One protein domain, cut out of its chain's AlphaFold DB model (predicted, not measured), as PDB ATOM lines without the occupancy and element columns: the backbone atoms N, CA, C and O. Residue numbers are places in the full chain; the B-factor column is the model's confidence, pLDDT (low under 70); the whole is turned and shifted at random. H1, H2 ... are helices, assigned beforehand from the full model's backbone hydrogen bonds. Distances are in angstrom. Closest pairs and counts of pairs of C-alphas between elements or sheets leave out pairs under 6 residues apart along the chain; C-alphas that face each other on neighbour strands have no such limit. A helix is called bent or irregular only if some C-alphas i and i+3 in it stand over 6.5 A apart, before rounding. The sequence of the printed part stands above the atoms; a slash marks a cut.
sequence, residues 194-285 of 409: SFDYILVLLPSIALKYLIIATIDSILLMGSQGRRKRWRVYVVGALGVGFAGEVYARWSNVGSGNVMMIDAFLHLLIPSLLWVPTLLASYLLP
ATOM      1  N   SER A 194     -11.642  45.413 -48.756       79.81
ATOM      2  CA  SER A 194     -11.004  45.249 -47.437       79.81
ATOM      3  C   SER A 194     -10.566  46.576 -46.801       79.81
ATOM      4  O   SER A 194     -10.559  46.702 -45.576       79.81
ATOM      5  N   PHE A 195     -10.258  47.584 -47.620       84.56
ATOM      6  CA  PHE A 195      -9.846  48.905 -47.153       84.56
ATOM      7  C   PHE A 195     -10.971  49.660 -46.429       84.56
ATOM      8  O   PHE A 195     -10.727  50.241 -45.372       84.56
ATOM      9  N   ASP A 196     -12.208  49.589 -46.929       84.31
ATOM     10  CA  ASP A 196     -13.355  50.304 -46.349       84.31
ATOM     11  C   ASP A 196     -13.670  49.803 -44.938       84.31
ATOM     12  O   ASP A 196     -13.886  50.589 -44.014       84.31
ATOM     13  N   TYR A 197     -13.597  48.483 -44.739       80.19
ATOM     14  CA  TYR A 197     -13.742  47.873 -43.419       80.19
ATOM     15  C   TYR A 197     -12.712  48.427 -42.423       80.19
ATOM     16  O   TYR A 197     -13.024  48.697 -41.262       80.19
ATOM     17  N   ILE A 198     -11.479  48.635 -42.882       85.50
ATOM     18  CA  ILE A 198     -10.378  49.063 -42.021       85.50
ATOM     19  C   ILE A 198     -10.450  50.549 -41.737       85.50
ATOM     20  O   ILE A 198     -10.215  50.927 -40.597       85.50
ATOM     21  N   LEU A 199     -10.873  51.372 -42.696       86.12
ATOM     22  CA  LEU A 199     -11.174  52.782 -42.450       86.12
ATOM     23  C   LEU A 199     -12.253  52.968 -41.379       86.12
ATOM     24  O   LEU A 199     -12.142  53.874 -40.558       86.12
ATOM     25  N   VAL A 200     -13.266  52.099 -41.350       84.94
ATOM     26  CA  VAL A 200     -14.326  52.143 -40.333       84.94
ATOM     27  C   VAL A 200     -13.822  51.657 -38.972       84.94
ATOM     28  O   VAL A 200     -14.202  52.212 -37.939       84.94
ATOM     29  N   LEU A 201     -12.937  50.656 -38.937       85.56
ATOM     30  CA  LEU A 201     -12.369  50.156 -37.683       85.56
ATOM     31  C   LEU A 201     -11.270  51.054 -37.104       85.56
ATOM     32  O   LEU A 201     -11.145  51.136 -35.878       85.56
ATOM     33  N   LEU A 202     -10.480  51.716 -37.952       90.69
ATOM     34  CA  LEU A 202      -9.277  52.460 -37.572       90.69
ATOM     35  C   LEU A 202      -9.512  53.447 -36.417       90.69
ATOM     36  O   LEU A 202      -8.713  53.422 -35.482       90.69
ATOM     37  N   PRO A 203     -10.592  54.259 -36.390       90.81
ATOM     38  CA  PRO A 203     -10.825  55.220 -35.314       90.81
ATOM     39  C   PRO A 203     -11.028  54.542 -33.960       90.81
ATOM     40  O   PRO A 203     -10.529  55.022 -32.946       90.81
ATOM     41  N   SER A 204     -11.716  53.398 -33.939       84.88
ATOM     42  CA  SER A 204     -11.965  52.651 -32.704       84.88
ATOM     43  C   SER A 204     -10.678  52.058 -32.123       84.88
ATOM     44  O   SER A 204     -10.495  52.038 -30.907       84.88
ATOM     45  N   ILE A 205      -9.764  51.617 -32.994       88.19
ATOM     46  CA  ILE A 205      -8.446  51.112 -32.611       88.19
ATOM     47  C   ILE A 205      -7.588  52.290 -32.148       88.19
ATOM     48  O   ILE A 205      -7.093  52.286 -31.026       88.19
ATOM     49  N   ALA A 206      -7.480  53.339 -32.964       89.06
ATOM     50  CA  ALA A 206      -6.679  54.524 -32.674       89.06
ATOM     51  C   ALA A 206      -7.064  55.164 -31.335       89.06
ATOM     52  O   ALA A 206      -6.185  55.485 -30.539       89.06
ATOM     53  N   LEU A 207      -8.362  55.275 -31.036       87.62
ATOM     54  CA  LEU A 207      -8.849  55.848 -29.783       87.62
ATOM     55  C   LEU A 207      -8.400  55.036 -28.555       87.62
ATOM     56  O   LEU A 207      -8.023  55.628 -27.545       87.62
ATOM     57  N   LYS A 208      -8.342  53.698 -28.648       85.25
ATOM     58  CA  LYS A 208      -7.817  52.835 -27.570       85.25
ATOM     59  C   LYS A 208      -6.339  53.125 -27.298       85.25
ATOM     60  O   LYS A 208      -5.962  53.348 -26.148       85.25
ATOM     61  N   TYR A 209      -5.513  53.188 -28.342       86.69
ATOM     62  CA  TYR A 209      -4.085  53.501 -28.195       86.69
ATOM     63  C   TYR A 209      -3.844  54.942 -27.748       86.69
ATOM     64  O   TYR A 209      -2.917  55.181 -26.981       86.69
ATOM     65  N   LEU A 210      -4.688  55.891 -28.156       87.56
ATOM     66  CA  LEU A 210      -4.601  57.288 -27.731       87.56
ATOM     67  C   LEU A 210      -4.888  57.424 -26.228       87.56
ATOM     68  O   LEU A 210      -4.149  58.106 -25.519       87.56
ATOM     69  N   ILE A 211      -5.890  56.711 -25.700       86.56
ATOM     70  CA  ILE A 211      -6.160  56.681 -24.253       86.56
ATOM     71  C   ILE A 211      -4.959  56.106 -23.491       86.56
ATOM     72  O   ILE A 211      -4.513  56.696 -22.510       86.56
ATOM     73  N   ILE A 212      -4.377  54.997 -23.955       85.38
ATOM     74  CA  ILE A 212      -3.195  54.418 -23.298       85.38
ATOM     75  C   ILE A 212      -2.008  55.392 -23.376       85.38
ATOM     76  O   ILE A 212      -1.384  55.683 -22.359       85.38
ATOM     77  N   ALA A 213      -1.761  55.983 -24.547       87.50
ATOM     78  CA  ALA A 213      -0.691  56.951 -24.759       87.50
ATOM     79  C   ALA A 213      -0.837  58.202 -23.882       87.50
ATOM     80  O   ALA A 213       0.166  58.736 -23.407       87.50
ATOM     81  N   THR A 214      -2.061  58.682 -23.649       86.25
ATOM     82  CA  THR A 214      -2.314  59.837 -22.768       86.25
ATOM     83  C   THR A 214      -2.049  59.491 -21.308       86.25
ATOM     84  O   THR A 214      -1.363  60.257 -20.631       86.25
ATOM     85  N   ILE A 215      -2.502  58.324 -20.835       84.56
ATOM     86  CA  ILE A 215      -2.213  57.836 -19.477       84.56
ATOM     87  C   ILE A 215      -0.702  57.680 -19.276       84.56
ATOM     88  O   ILE A 215      -0.153  58.227 -18.317       84.56
ATOM     89  N   ASP A 216      -0.016  57.016 -20.209       83.31
ATOM     90  CA  ASP A 216       1.436  56.838 -20.158       83.31
ATOM     91  C   ASP A 216       2.165  58.185 -20.201       83.31
ATOM     92  O   ASP A 216       3.088  58.417 -19.419       83.31
ATOM     93  N   SER A 217       1.729  59.118 -21.051       83.00
ATOM     94  CA  SER A 217       2.320  60.459 -21.145       83.00
ATOM     95  C   SER A 217       2.204  61.231 -19.834       83.00
ATOM     96  O   SER A 217       3.187  61.834 -19.403       83.00
ATOM     97  N   ILE A 218       1.043  61.177 -19.170       82.19
ATOM     98  CA  ILE A 218       0.832  61.796 -17.854       82.19
ATOM     99  C   ILE A 218       1.758  61.152 -16.814       82.19
ATOM    100  O   ILE A 218       2.438  61.862 -16.069       82.19
ATOM    101  N   LEU A 219       1.851  59.819 -16.803       81.56
ATOM    102  CA  LEU A 219       2.694  59.072 -15.866       81.56
ATOM    103  C   LEU A 219       4.194  59.367 -16.072       81.56
ATOM    104  O   LEU A 219       4.969  59.464 -15.116       81.56
ATOM    105  N   LEU A 220       4.608  59.557 -17.326       79.12
ATOM    106  CA  LEU A 220       5.982  59.861 -17.733       79.12
ATOM    107  C   LEU A 220       6.328  61.357 -17.654       79.12
ATOM    108  O   LEU A 220       7.514  61.703 -17.737       79.12
ATOM    109  N   MET A 221       5.345  62.251 -17.492       77.38
ATOM    110  CA  MET A 221       5.549  63.706 -17.445       77.38
ATOM    111  C   MET A 221       6.416  64.123 -16.244       77.38
ATOM    112  O   MET A 221       7.252  65.016 -16.370       77.38
ATOM    113  N   GLY A 222       6.279  63.432 -15.107       68.38
ATOM    114  CA  GLY A 222       6.898  63.804 -13.827       68.38
ATOM    115  C   GLY A 222       8.388  63.481 -13.651       68.38
ATOM    116  O   GLY A 222       8.943  63.779 -12.598       68.38
ATOM    117  N   SER A 223       9.065  62.872 -14.628       60.66
ATOM    118  CA  SER A 223      10.459  62.427 -14.459       60.66
ATOM    119  C   SER A 223      11.427  63.101 -15.431       60.66
ATOM    120  O   SER A 223      11.359  62.874 -16.642       60.66
ATOM    121  N   GLN A 224      12.359  63.885 -14.895       63.72
ATOM    122  CA  GLN A 224      13.414  64.578 -15.642       63.72
ATOM    123  C   GLN A 224      14.694  63.714 -15.731       63.72
ATOM    124  O   GLN A 224      14.989  62.916 -14.844       63.72
ATOM    125  N   GLY A 225      15.452  63.838 -16.828       71.31
ATOM    126  CA  GLY A 225      16.774  63.211 -17.002       71.31
ATOM    127  C   GLY A 225      16.772  61.865 -17.739       71.31
ATOM    128  O   GLY A 225      16.917  61.817 -18.959       71.31
ATOM    129  N   ARG A 226      16.622  60.741 -17.020       64.00
ATOM    130  CA  ARG A 226      16.876  59.384 -17.567       64.00
ATOM    131  C   ARG A 226      15.696  58.767 -18.340       64.00
ATOM    132  O   ARG A 226      15.877  57.812 -19.092       64.00
ATOM    133  N   ARG A 227      14.488  59.329 -18.204       70.00
ATOM    134  CA  ARG A 227      13.255  58.793 -18.819       70.00
ATOM    135  C   ARG A 227      12.944  59.336 -20.221       70.00
ATOM    136  O   ARG A 227      11.994  58.876 -20.843       70.00
ATOM    137  N   LYS A 228      13.761  60.242 -20.783       79.00
ATOM    138  CA  LYS A 228      13.556  60.746 -22.159       79.00
ATOM    139  C   LYS A 228      13.661  59.626 -23.206       79.00
ATOM    140  O   LYS A 228      12.838  59.571 -24.111       79.00
ATOM    141  N   ARG A 229      14.606  58.687 -23.031       83.19
ATOM    142  CA  ARG A 229      14.730  57.489 -23.888       83.19
ATOM    143  C   ARG A 229      13.537  56.539 -23.734       83.19
ATOM    144  O   ARG A 229      13.057  56.000 -24.718       83.19
ATOM    145  N   TRP A 230      13.010  56.404 -22.516       80.88
ATOM    146  CA  TRP A 230      11.839  55.566 -22.237       80.88
ATOM    147  C   TRP A 230      10.572  56.063 -22.923       80.88
ATOM    148  O   TRP A 230       9.812  55.243 -23.412       80.88
ATOM    149  N   ARG A 231      10.369  57.381 -23.042       83.44
ATOM    150  CA  ARG A 231       9.237  57.922 -23.812       83.44
ATOM    151  C   ARG A 231       9.276  57.463 -25.269       83.44
ATOM    152  O   ARG A 231       8.247  57.069 -25.797       83.44
ATOM    153  N   VAL A 232      10.460  57.455 -25.886       86.62
ATOM    154  CA  VAL A 232      10.631  56.973 -27.265       86.62
ATOM    155  C   VAL A 232      10.319  55.479 -27.360       86.62
ATOM    156  O   VAL A 232       9.600  55.078 -28.268       86.62
ATOM    157  N   TYR A 233      10.779  54.665 -26.403       85.75
ATOM    158  CA  TYR A 233      10.467  53.233 -26.389       85.75
ATOM    159  C   TYR A 233       8.983  52.942 -26.155       85.75
ATOM    160  O   TYR A 233       8.435  52.078 -26.826       85.75
ATOM    161  N   VAL A 234       8.324  53.670 -25.251       85.06
ATOM    162  CA  VAL A 234       6.891  53.499 -24.965       85.06
ATOM    163  C   VAL A 234       6.048  53.921 -26.165       85.06
ATOM    164  O   VAL A 234       5.187  53.162 -26.597       85.06
ATOM    165  N   VAL A 235       6.337  55.079 -26.769       87.69
ATOM    166  CA  VAL A 235       5.654  55.527 -27.995       87.69
ATOM    167  C   VAL A 235       5.920  54.562 -29.154       87.69
ATOM    168  O   VAL A 235       4.996  54.221 -29.885       87.69
ATOM    169  N   GLY A 236       7.153  54.068 -29.293       89.31
ATOM    170  CA  GLY A 236       7.505  53.058 -30.289       89.31
ATOM    171  C   GLY A 236       6.743  51.747 -30.088       89.31
ATOM    172  O   GLY A 236       6.165  51.229 -31.037       89.31
ATOM    173  N   ALA A 237       6.672  51.242 -28.855       86.75
ATOM    174  CA  ALA A 237       5.927  50.031 -28.517       86.75
ATOM    175  C   ALA A 237       4.420  50.193 -28.767       86.75
ATOM    176  O   ALA A 237       3.798  49.293 -29.328       86.75
ATOM    177  N   LEU A 238       3.844  51.350 -28.423       89.00
ATOM    178  CA  LEU A 238       2.452  51.690 -28.735       89.00
ATOM    179  C   LEU A 238       2.206  51.720 -30.247       89.00
ATOM    180  O   LEU A 238       1.215  51.161 -30.710       89.00
ATOM    181  N   GLY A 239       3.115  52.322 -31.018       91.50
ATOM    182  CA  GLY A 239       3.035  52.359 -32.479       91.50
ATOM    183  C   GLY A 239       3.115  50.968 -33.111       91.50
ATOM    184  O   GLY A 239       2.315  50.647 -33.987       91.50
ATOM    185  N   VAL A 240       4.029  50.117 -32.634       90.44
ATOM    186  CA  VAL A 240       4.155  48.721 -33.089       90.44
ATOM    187  C   VAL A 240       2.919  47.905 -32.710       90.44
ATOM    188  O   VAL A 240       2.424  47.149 -33.540       90.44
ATOM    189  N   GLY A 241       2.379  48.080 -31.499       88.06
ATOM    190  CA  GLY A 241       1.133  47.438 -31.073       88.06
ATOM    191  C   GLY A 241      -0.047  47.838 -31.957       88.06
ATOM    192  O   GLY A 241      -0.745  46.968 -32.476       88.06
ATOM    193  N   PHE A 242      -0.202  49.139 -32.217       91.38
ATOM    194  CA  PHE A 242      -1.232  49.670 -33.111       91.38
ATOM    195  C   PHE A 242      -1.117  49.081 -34.522       91.38
ATOM    196  O   PHE A 242      -2.094  48.549 -35.049       91.38
ATOM    197  N   ALA A 243       0.078  49.119 -35.117       92.94
ATOM    198  CA  ALA A 243       0.317  48.560 -36.443       92.94
ATOM    199  C   ALA A 243       0.072  47.042 -36.482       92.94
ATOM    200  O   ALA A 243      -0.535  46.543 -37.426       92.94
ATOM    201  N   GLY A 244       0.491  46.315 -35.443       90.69
ATOM    202  CA  GLY A 244       0.271  44.878 -35.307       90.69
ATOM    203  C   GLY A 244      -1.207  44.508 -35.191       90.69
ATOM    204  O   GLY A 244      -1.643  43.546 -35.815       90.69
ATOM    205  N   GLU A 245      -2.002  45.289 -34.459       89.81
ATOM    206  CA  GLU A 245      -3.448  45.081 -34.335       89.81
ATOM    207  C   GLU A 245      -4.190  45.381 -35.640       89.81
ATOM    208  O   GLU A 245      -5.060  44.608 -36.049       89.81
ATOM    209  N   VAL A 246      -3.818  46.462 -36.329       91.06
ATOM    210  CA  VAL A 246      -4.356  46.777 -37.659       91.06
ATOM    211  C   VAL A 246      -3.991  45.676 -38.653       91.06
ATOM    212  O   VAL A 246      -4.873  45.190 -39.357       91.06
ATOM    213  N   TYR A 247      -2.734  45.225 -38.671       90.94
ATOM    214  CA  TYR A 247      -2.276  44.152 -39.554       90.94
ATOM    215  C   TYR A 247      -2.966  42.819 -39.253       90.94
ATOM    216  O   TYR A 247      -3.439  42.161 -40.174       90.94
ATOM    217  N   ALA A 248      -3.094  42.439 -37.979       87.44
ATOM    218  CA  ALA A 248      -3.773  41.208 -37.582       87.44
ATOM    219  C   ALA A 248      -5.255  41.225 -37.976       87.44
ATOM    220  O   ALA A 248      -5.789  40.208 -38.418       87.44
ATOM    221  N   ARG A 249      -5.942  42.368 -37.849       86.62
ATOM    222  CA  ARG A 249      -7.320  42.482 -38.341       86.62
ATOM    223  C   ARG A 249      -7.370  42.462 -39.861       86.62
ATOM    224  O   ARG A 249      -8.181  41.717 -40.396       86.62
ATOM    225  N   TRP A 250      -6.468  43.174 -40.536       88.19
ATOM    226  CA  TRP A 250      -6.343  43.154 -41.995       88.19
ATOM    227  C   TRP A 250      -6.173  41.729 -42.528       88.19
ATOM    228  O   TRP A 250      -6.933  41.301 -43.388       88.19
ATOM    229  N   SER A 251      -5.228  40.960 -41.986       86.00
ATOM    230  CA  SER A 251      -4.929  39.601 -42.453       86.00
ATOM    231  C   SER A 251      -6.067  38.606 -42.215       86.00
ATOM    232  O   SER A 251      -6.128  37.572 -42.874       86.00
ATOM    233  N   ASN A 252      -6.963  38.896 -41.267       82.31
ATOM    234  CA  ASN A 252      -8.125  38.056 -40.990       82.31
ATOM    235  C   ASN A 252      -9.343  38.403 -41.855       82.31
ATOM    236  O   ASN A 252     -10.255  37.581 -41.955       82.31
ATOM    237  N   VAL A 253      -9.365  39.564 -42.520       79.38
ATOM    238  CA  VAL A 253     -10.400  39.901 -43.507       79.38
ATOM    239  C   VAL A 253     -10.240  38.961 -44.707       79.38
ATOM    240  O   VAL A 253      -9.390  39.159 -45.567       79.38
ATOM    241  N   GLY A 254     -11.031  37.886 -44.734       71.56
ATOM    242  CA  GLY A 254     -11.019  36.863 -45.790       71.56
ATOM    243  C   GLY A 254     -10.533  35.483 -45.337       71.56
ATOM    244  O   GLY A 254     -10.815  34.488 -46.005       71.56
ATOM    245  N   SER A 255      -9.892  35.388 -44.170       72.62
ATOM    246  CA  SER A 255      -9.627  34.095 -43.540       72.62
ATOM    247  C   SER A 255     -10.950  33.563 -42.992       72.62
ATOM    248  O   SER A 255     -11.470  34.060 -41.997       72.62
ATOM    249  N   GLY A 256     -11.534  32.558 -43.650       68.44
ATOM    250  CA  GLY A 256     -12.799  31.933 -43.227       68.44
ATOM    251  C   GLY A 256     -12.772  31.342 -41.809       68.44
ATOM    252  O   GLY A 256     -13.813  30.951 -41.283       68.44
ATOM    253  N   ASN A 257     -11.600  31.314 -41.174       66.62
ATOM    254  CA  ASN A 257     -11.428  31.012 -39.768       66.62
ATOM    255  C   ASN A 257     -11.590  32.295 -38.953       66.62
ATOM    256  O   ASN A 257     -10.617  32.993 -38.666       66.62
ATOM    257  N   VAL A 258     -12.826  32.561 -38.528       59.78
ATOM    258  CA  VAL A 258     -13.138  33.560 -37.498       59.78
ATOM    259  C   VAL A 258     -12.638  33.024 -36.154       59.78
ATOM    260  O   VAL A 258     -13.397  32.599 -35.287       59.78
ATOM    261  N   MET A 259     -11.320  32.948 -36.003       57.84
ATOM    262  CA  MET A 259     -10.697  32.707 -34.714       57.84
ATOM    263  C   MET A 259     -11.058  33.885 -33.807       57.84
ATOM    264  O   MET A 259     -11.169  35.026 -34.260       57.84
ATOM    265  N   MET A 260     -11.229  33.608 -32.515       68.19
ATOM    266  CA  MET A 260     -11.586  34.561 -31.453       68.19
ATOM    267  C   MET A 260     -10.433  35.546 -31.136       68.19
ATOM    268  O   MET A 260     -10.146  35.866 -29.984       68.19
ATOM    269  N   ILE A 261      -9.733  35.988 -32.179       69.62
ATOM    270  CA  ILE A 261      -8.550  36.842 -32.179       69.62
ATOM    271  C   ILE A 261      -8.895  38.206 -31.595       69.62
ATOM    272  O   ILE A 261      -8.072  38.779 -30.895       69.62
ATOM    273  N   ASP A 262     -10.122  38.683 -31.798       69.25
ATOM    274  CA  ASP A 262     -10.564  39.971 -31.264       69.25
ATOM    275  C   ASP A 262     -10.558  39.995 -29.725       69.25
ATOM    276  O   ASP A 262     -10.029  40.923 -29.115       69.25
ATOM    277  N   ALA A 263     -11.028  38.918 -29.085       72.69
ATOM    278  CA  ALA A 263     -11.002  38.789 -27.629       72.69
ATOM    279  C   ALA A 263      -9.569  38.647 -27.093       72.69
ATOM    280  O   ALA A 263      -9.224  39.246 -26.074       72.69
ATOM    281  N   PHE A 264      -8.721  37.883 -27.790       75.25
ATOM    282  CA  PHE A 264      -7.324  37.702 -27.400       75.25
ATOM    283  C   PHE A 264      -6.513  38.990 -27.553       75.25
ATOM    284  O   PHE A 264      -5.807  39.363 -26.620       75.25
ATOM    285  N   LEU A 265      -6.640  39.711 -28.671       78.56
ATOM    286  CA  LEU A 265      -5.941  40.980 -28.875       78.56
ATOM    287  C   LEU A 265      -6.380  42.028 -27.854       78.56
ATOM    288  O   LEU A 265      -5.533  42.722 -27.293       78.56
ATOM    289  N   HIS A 266      -7.681  42.102 -27.560       74.69
ATOM    290  CA  HIS A 266      -8.187  43.044 -26.570       74.69
ATOM    291  C   HIS A 266      -7.713  42.765 -25.149       74.69
ATOM    292  O   HIS A 266      -7.535  43.715 -24.387       74.69
ATOM    293  N   LEU A 267      -7.465  41.507 -24.789       77.06
ATOM    294  CA  LEU A 267      -6.952  41.171 -23.464       77.06
ATOM    295  C   LEU A 267      -5.421  41.288 -23.379       77.06
ATOM    296  O   LEU A 267      -4.874  41.738 -22.370       77.06
ATOM    297  N   LEU A 268      -4.721  40.867 -24.433       78.56
ATOM    298  CA  LEU A 268      -3.279  40.635 -24.400       78.56
ATOM    299  C   LEU A 268      -2.489  41.909 -24.711       78.56
ATOM    300  O   LEU A 268      -1.491  42.173 -24.052       78.56
ATOM    301  N   ILE A 269      -2.945  42.754 -25.641       78.44
ATOM    302  CA  ILE A 269      -2.167  43.939 -26.032       78.44
ATOM    303  C   ILE A 269      -2.110  45.002 -24.923       78.44
ATOM    304  O   ILE A 269      -1.006  45.436 -24.583       78.44
ATOM    305  N   PRO A 270      -3.229  45.404 -24.283       73.62
ATOM    306  CA  PRO A 270      -3.166  46.391 -23.211       73.62
ATOM    307  C   PRO A 270      -2.371  45.877 -22.011       73.62
ATOM    308  O   PRO A 270      -1.598  46.631 -21.427       73.62
ATOM    309  N   SER A 271      -2.505  44.592 -21.669       75.62
ATOM    310  CA  SER A 271      -1.751  43.998 -20.562       75.62
ATOM    311  C   SER A 271      -0.251  43.937 -20.862       75.62
ATOM    312  O   SER A 271       0.552  44.304 -20.003       75.62
ATOM    313  N   LEU A 272       0.139  43.579 -22.089       78.25
ATOM    314  CA  LEU A 272       1.539  43.553 -22.513       78.25
ATOM    315  C   LEU A 272       2.169  44.952 -22.563       78.25
ATOM    316  O   LEU A 272       3.367  45.075 -22.337       78.25
ATOM    317  N   LEU A 273       1.389  46.002 -22.835       75.56
ATOM    318  CA  LEU A 273       1.876  47.388 -22.855       75.56
ATOM    319  C   LEU A 273       1.925  48.024 -21.457       75.56
ATOM    320  O   LEU A 273       2.860  48.763 -21.157       75.56
ATOM    321  N   TRP A 274       0.971  47.700 -20.579       78.12
ATOM    322  CA  TRP A 274       0.901  48.250 -19.219       78.12
ATOM    323  C   TRP A 274       1.916  47.640 -18.253       78.12
ATOM    324  O   TRP A 274       2.429  48.325 -17.369       78.12
ATOM    325  N   VAL A 275       2.211  46.344 -18.382       79.75
ATOM    326  CA  VAL A 275       3.141  45.672 -17.462       79.75
ATOM    327  C   VAL A 275       4.548  46.284 -17.532       79.75
ATOM    328  O   VAL A 275       5.085  46.602 -16.472       79.75
ATOM    329  N   PRO A 276       5.149  46.539 -18.710       74.31
ATOM    330  CA  PRO A 276       6.457  47.178 -18.817       74.31
ATOM    331  C   PRO A 276       6.471  48.636 -18.359       74.31
ATOM    332  O   PRO A 276       7.464  49.055 -17.772       74.31
ATOM    333  N   THR A 277       5.410  49.418 -18.594       74.69
ATOM    334  CA  THR A 277       5.356  50.823 -18.149       74.69
ATOM    335  C   THR A 277       5.245  50.915 -16.633       74.69
ATOM    336  O   THR A 277       5.990  51.676 -16.008       74.69
ATOM    337  N   LEU A 278       4.416  50.065 -16.019       77.12
ATOM    338  CA  LEU A 278       4.380  49.910 -14.569       77.12
ATOM    339  C   LEU A 278       5.730  49.421 -14.051       77.12
ATOM    340  O   LEU A 278       6.321  50.066 -13.188       77.12
ATOM    341  N   LEU A 279       6.278  48.349 -14.616       79.31
ATOM    342  CA  LEU A 279       7.551  47.785 -14.176       79.31
ATOM    343  C   LEU A 279       8.696  48.805 -14.283       79.31
ATOM    344  O   LEU A 279       9.481  48.937 -13.347       79.31
ATOM    345  N   ALA A 280       8.746  49.600 -15.352       74.56
ATOM    346  CA  ALA A 280       9.694  50.699 -15.506       74.56
ATOM    347  C   ALA A 280       9.458  51.815 -14.476       74.56
ATOM    348  O   ALA A 280      10.412  52.387 -13.954       74.56
ATOM    349  N   SER A 281       8.205  52.118 -14.135       75.94
ATOM    350  CA  SER A 281       7.903  53.105 -13.093       75.94
ATOM    351  C   SER A 281       8.380  52.667 -11.700       75.94
ATOM    352  O   SER A 281       8.801  53.521 -10.921       75.94
ATOM    353  N   TYR A 282       8.373  51.356 -11.418       72.06
ATOM    354  CA  TYR A 282       8.774  50.768 -10.136       72.06
ATOM    355  C   TYR A 282      10.273  50.473 -10.033       72.06
ATOM    356  O   TYR A 282      10.881  50.754  -9.002       72.06
ATOM    357  N   LEU A 283      10.863  49.872 -11.070       78.81
ATOM    358  CA  LEU A 283      12.257  49.424 -11.044       78.81
ATOM    359  C   LEU A 283      13.243  50.573 -11.219       78.81
ATOM    360  O   LEU A 283      14.385  50.453 -10.778       78.81
ATOM    361  N   LEU A 284      12.843  51.674 -11.863       69.69
ATOM    362  CA  LEU A 284      13.716  52.834 -11.952       69.69
ATOM    363  C   LEU A 284      13.632  53.599 -10.627       69.69
ATOM    364  O   LEU A 284      12.602  54.236 -10.381       69.69
ATOM    365  N   PRO A 285      14.696  53.581  -9.793       69.12
ATOM    366  CA  PRO A 285      14.707  54.339  -8.554       69.12
ATOM    367  C   PRO A 285      14.374  55.799  -8.875       69.12
ATOM    368  O   PRO A 285      14.817  56.300  -9.920       69.12
TER     369      PRO A 285
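AT A GLANCE: This is residues 194 to 285 of the 409 residues of the protein "BZ3500_MvSof-1268-A1-R1_Chr4-2g07130 protein" of Microbotryum saponariae (UniProt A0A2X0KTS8). Three long helices run side by side in an up-and-down bundle, their centres making a triangle with H2 at the corner that touches both others, while H1 and H3 come near each other without clearly touching. The result is a rod, and the turn between H2 and H3 sticks out at one end with residues 255 to 260. The printed part has 92 residues with three named helices, in the order H1, H2, H3, and no named strand; the class is all helix. It is loose, with a radius of gyration of the C-alphas of 15.4 A, and its C-alphas span 50 by 21 by 17 A.

IN THESE COORDINATES: The printed part begins with H1, residues 194 to 221, the longest helix at 28 residues and 38.9 A from first to last C-alpha; C-alpha 194 is at (-11.004, 45.249, -47.437). H1 has a kink of 40 degrees near residue 201 and is irregular, but only just: C-alphas 200 and 203 are 6.8 A apart. H2, residues 228 to 252, is 36.6 A long and begins with C-alpha 228 at (13.556, 60.746, -22.159). H3, residues 261 to 283, is 32.2 A long and ends with C-alpha 283 at (12.257, 49.424, -11.044). H3 is neither bent nor irregular, but only just: C-alphas 267 and 270 are 6.5 A apart.

HOW THE PARTS SIT: The three helices form a bundle, up and down, each running against the one before it. H1 and H2 are a helical hairpin and touch, with the closest C-alphas, those of Tyr 209 and Leu 238, 6.8 A apart. Their lines stand at a shallow tilt of 21 degrees, opposite ways. H2 and H3 are a second helical hairpin at a shallow tilt of 8 degrees, opposite ways. H2 touches H3 with residues 234 to 245 alone, and the closest C-alphas, those of Gly 241 and Ile 269, are 7.0 A apart. H1 and H3 run the same way at a shallow tilt of 18 degrees and are close but not clearly touching; their closest C-alphas, those of Asp 216 and Thr 277, are 7.5 A apart. The O i to N i+4 pairs within hydrogen-bond range are 21 of 24 in H1, 20 of 21 in H2 and 15 of 19 in H3.

THE WHOLE: The two C-alphas farthest apart, those of Gly 225 and Gly 256, are 50.4 A from each other. The printed part has no cut, and both links are short, with 6 residues between H1 and H2 and 8 between H2 and H3. The mean pLDDT of the printed part is 80.3; residues 222 to 224, 226, 256 to 262 and 284 to 285 are under 70.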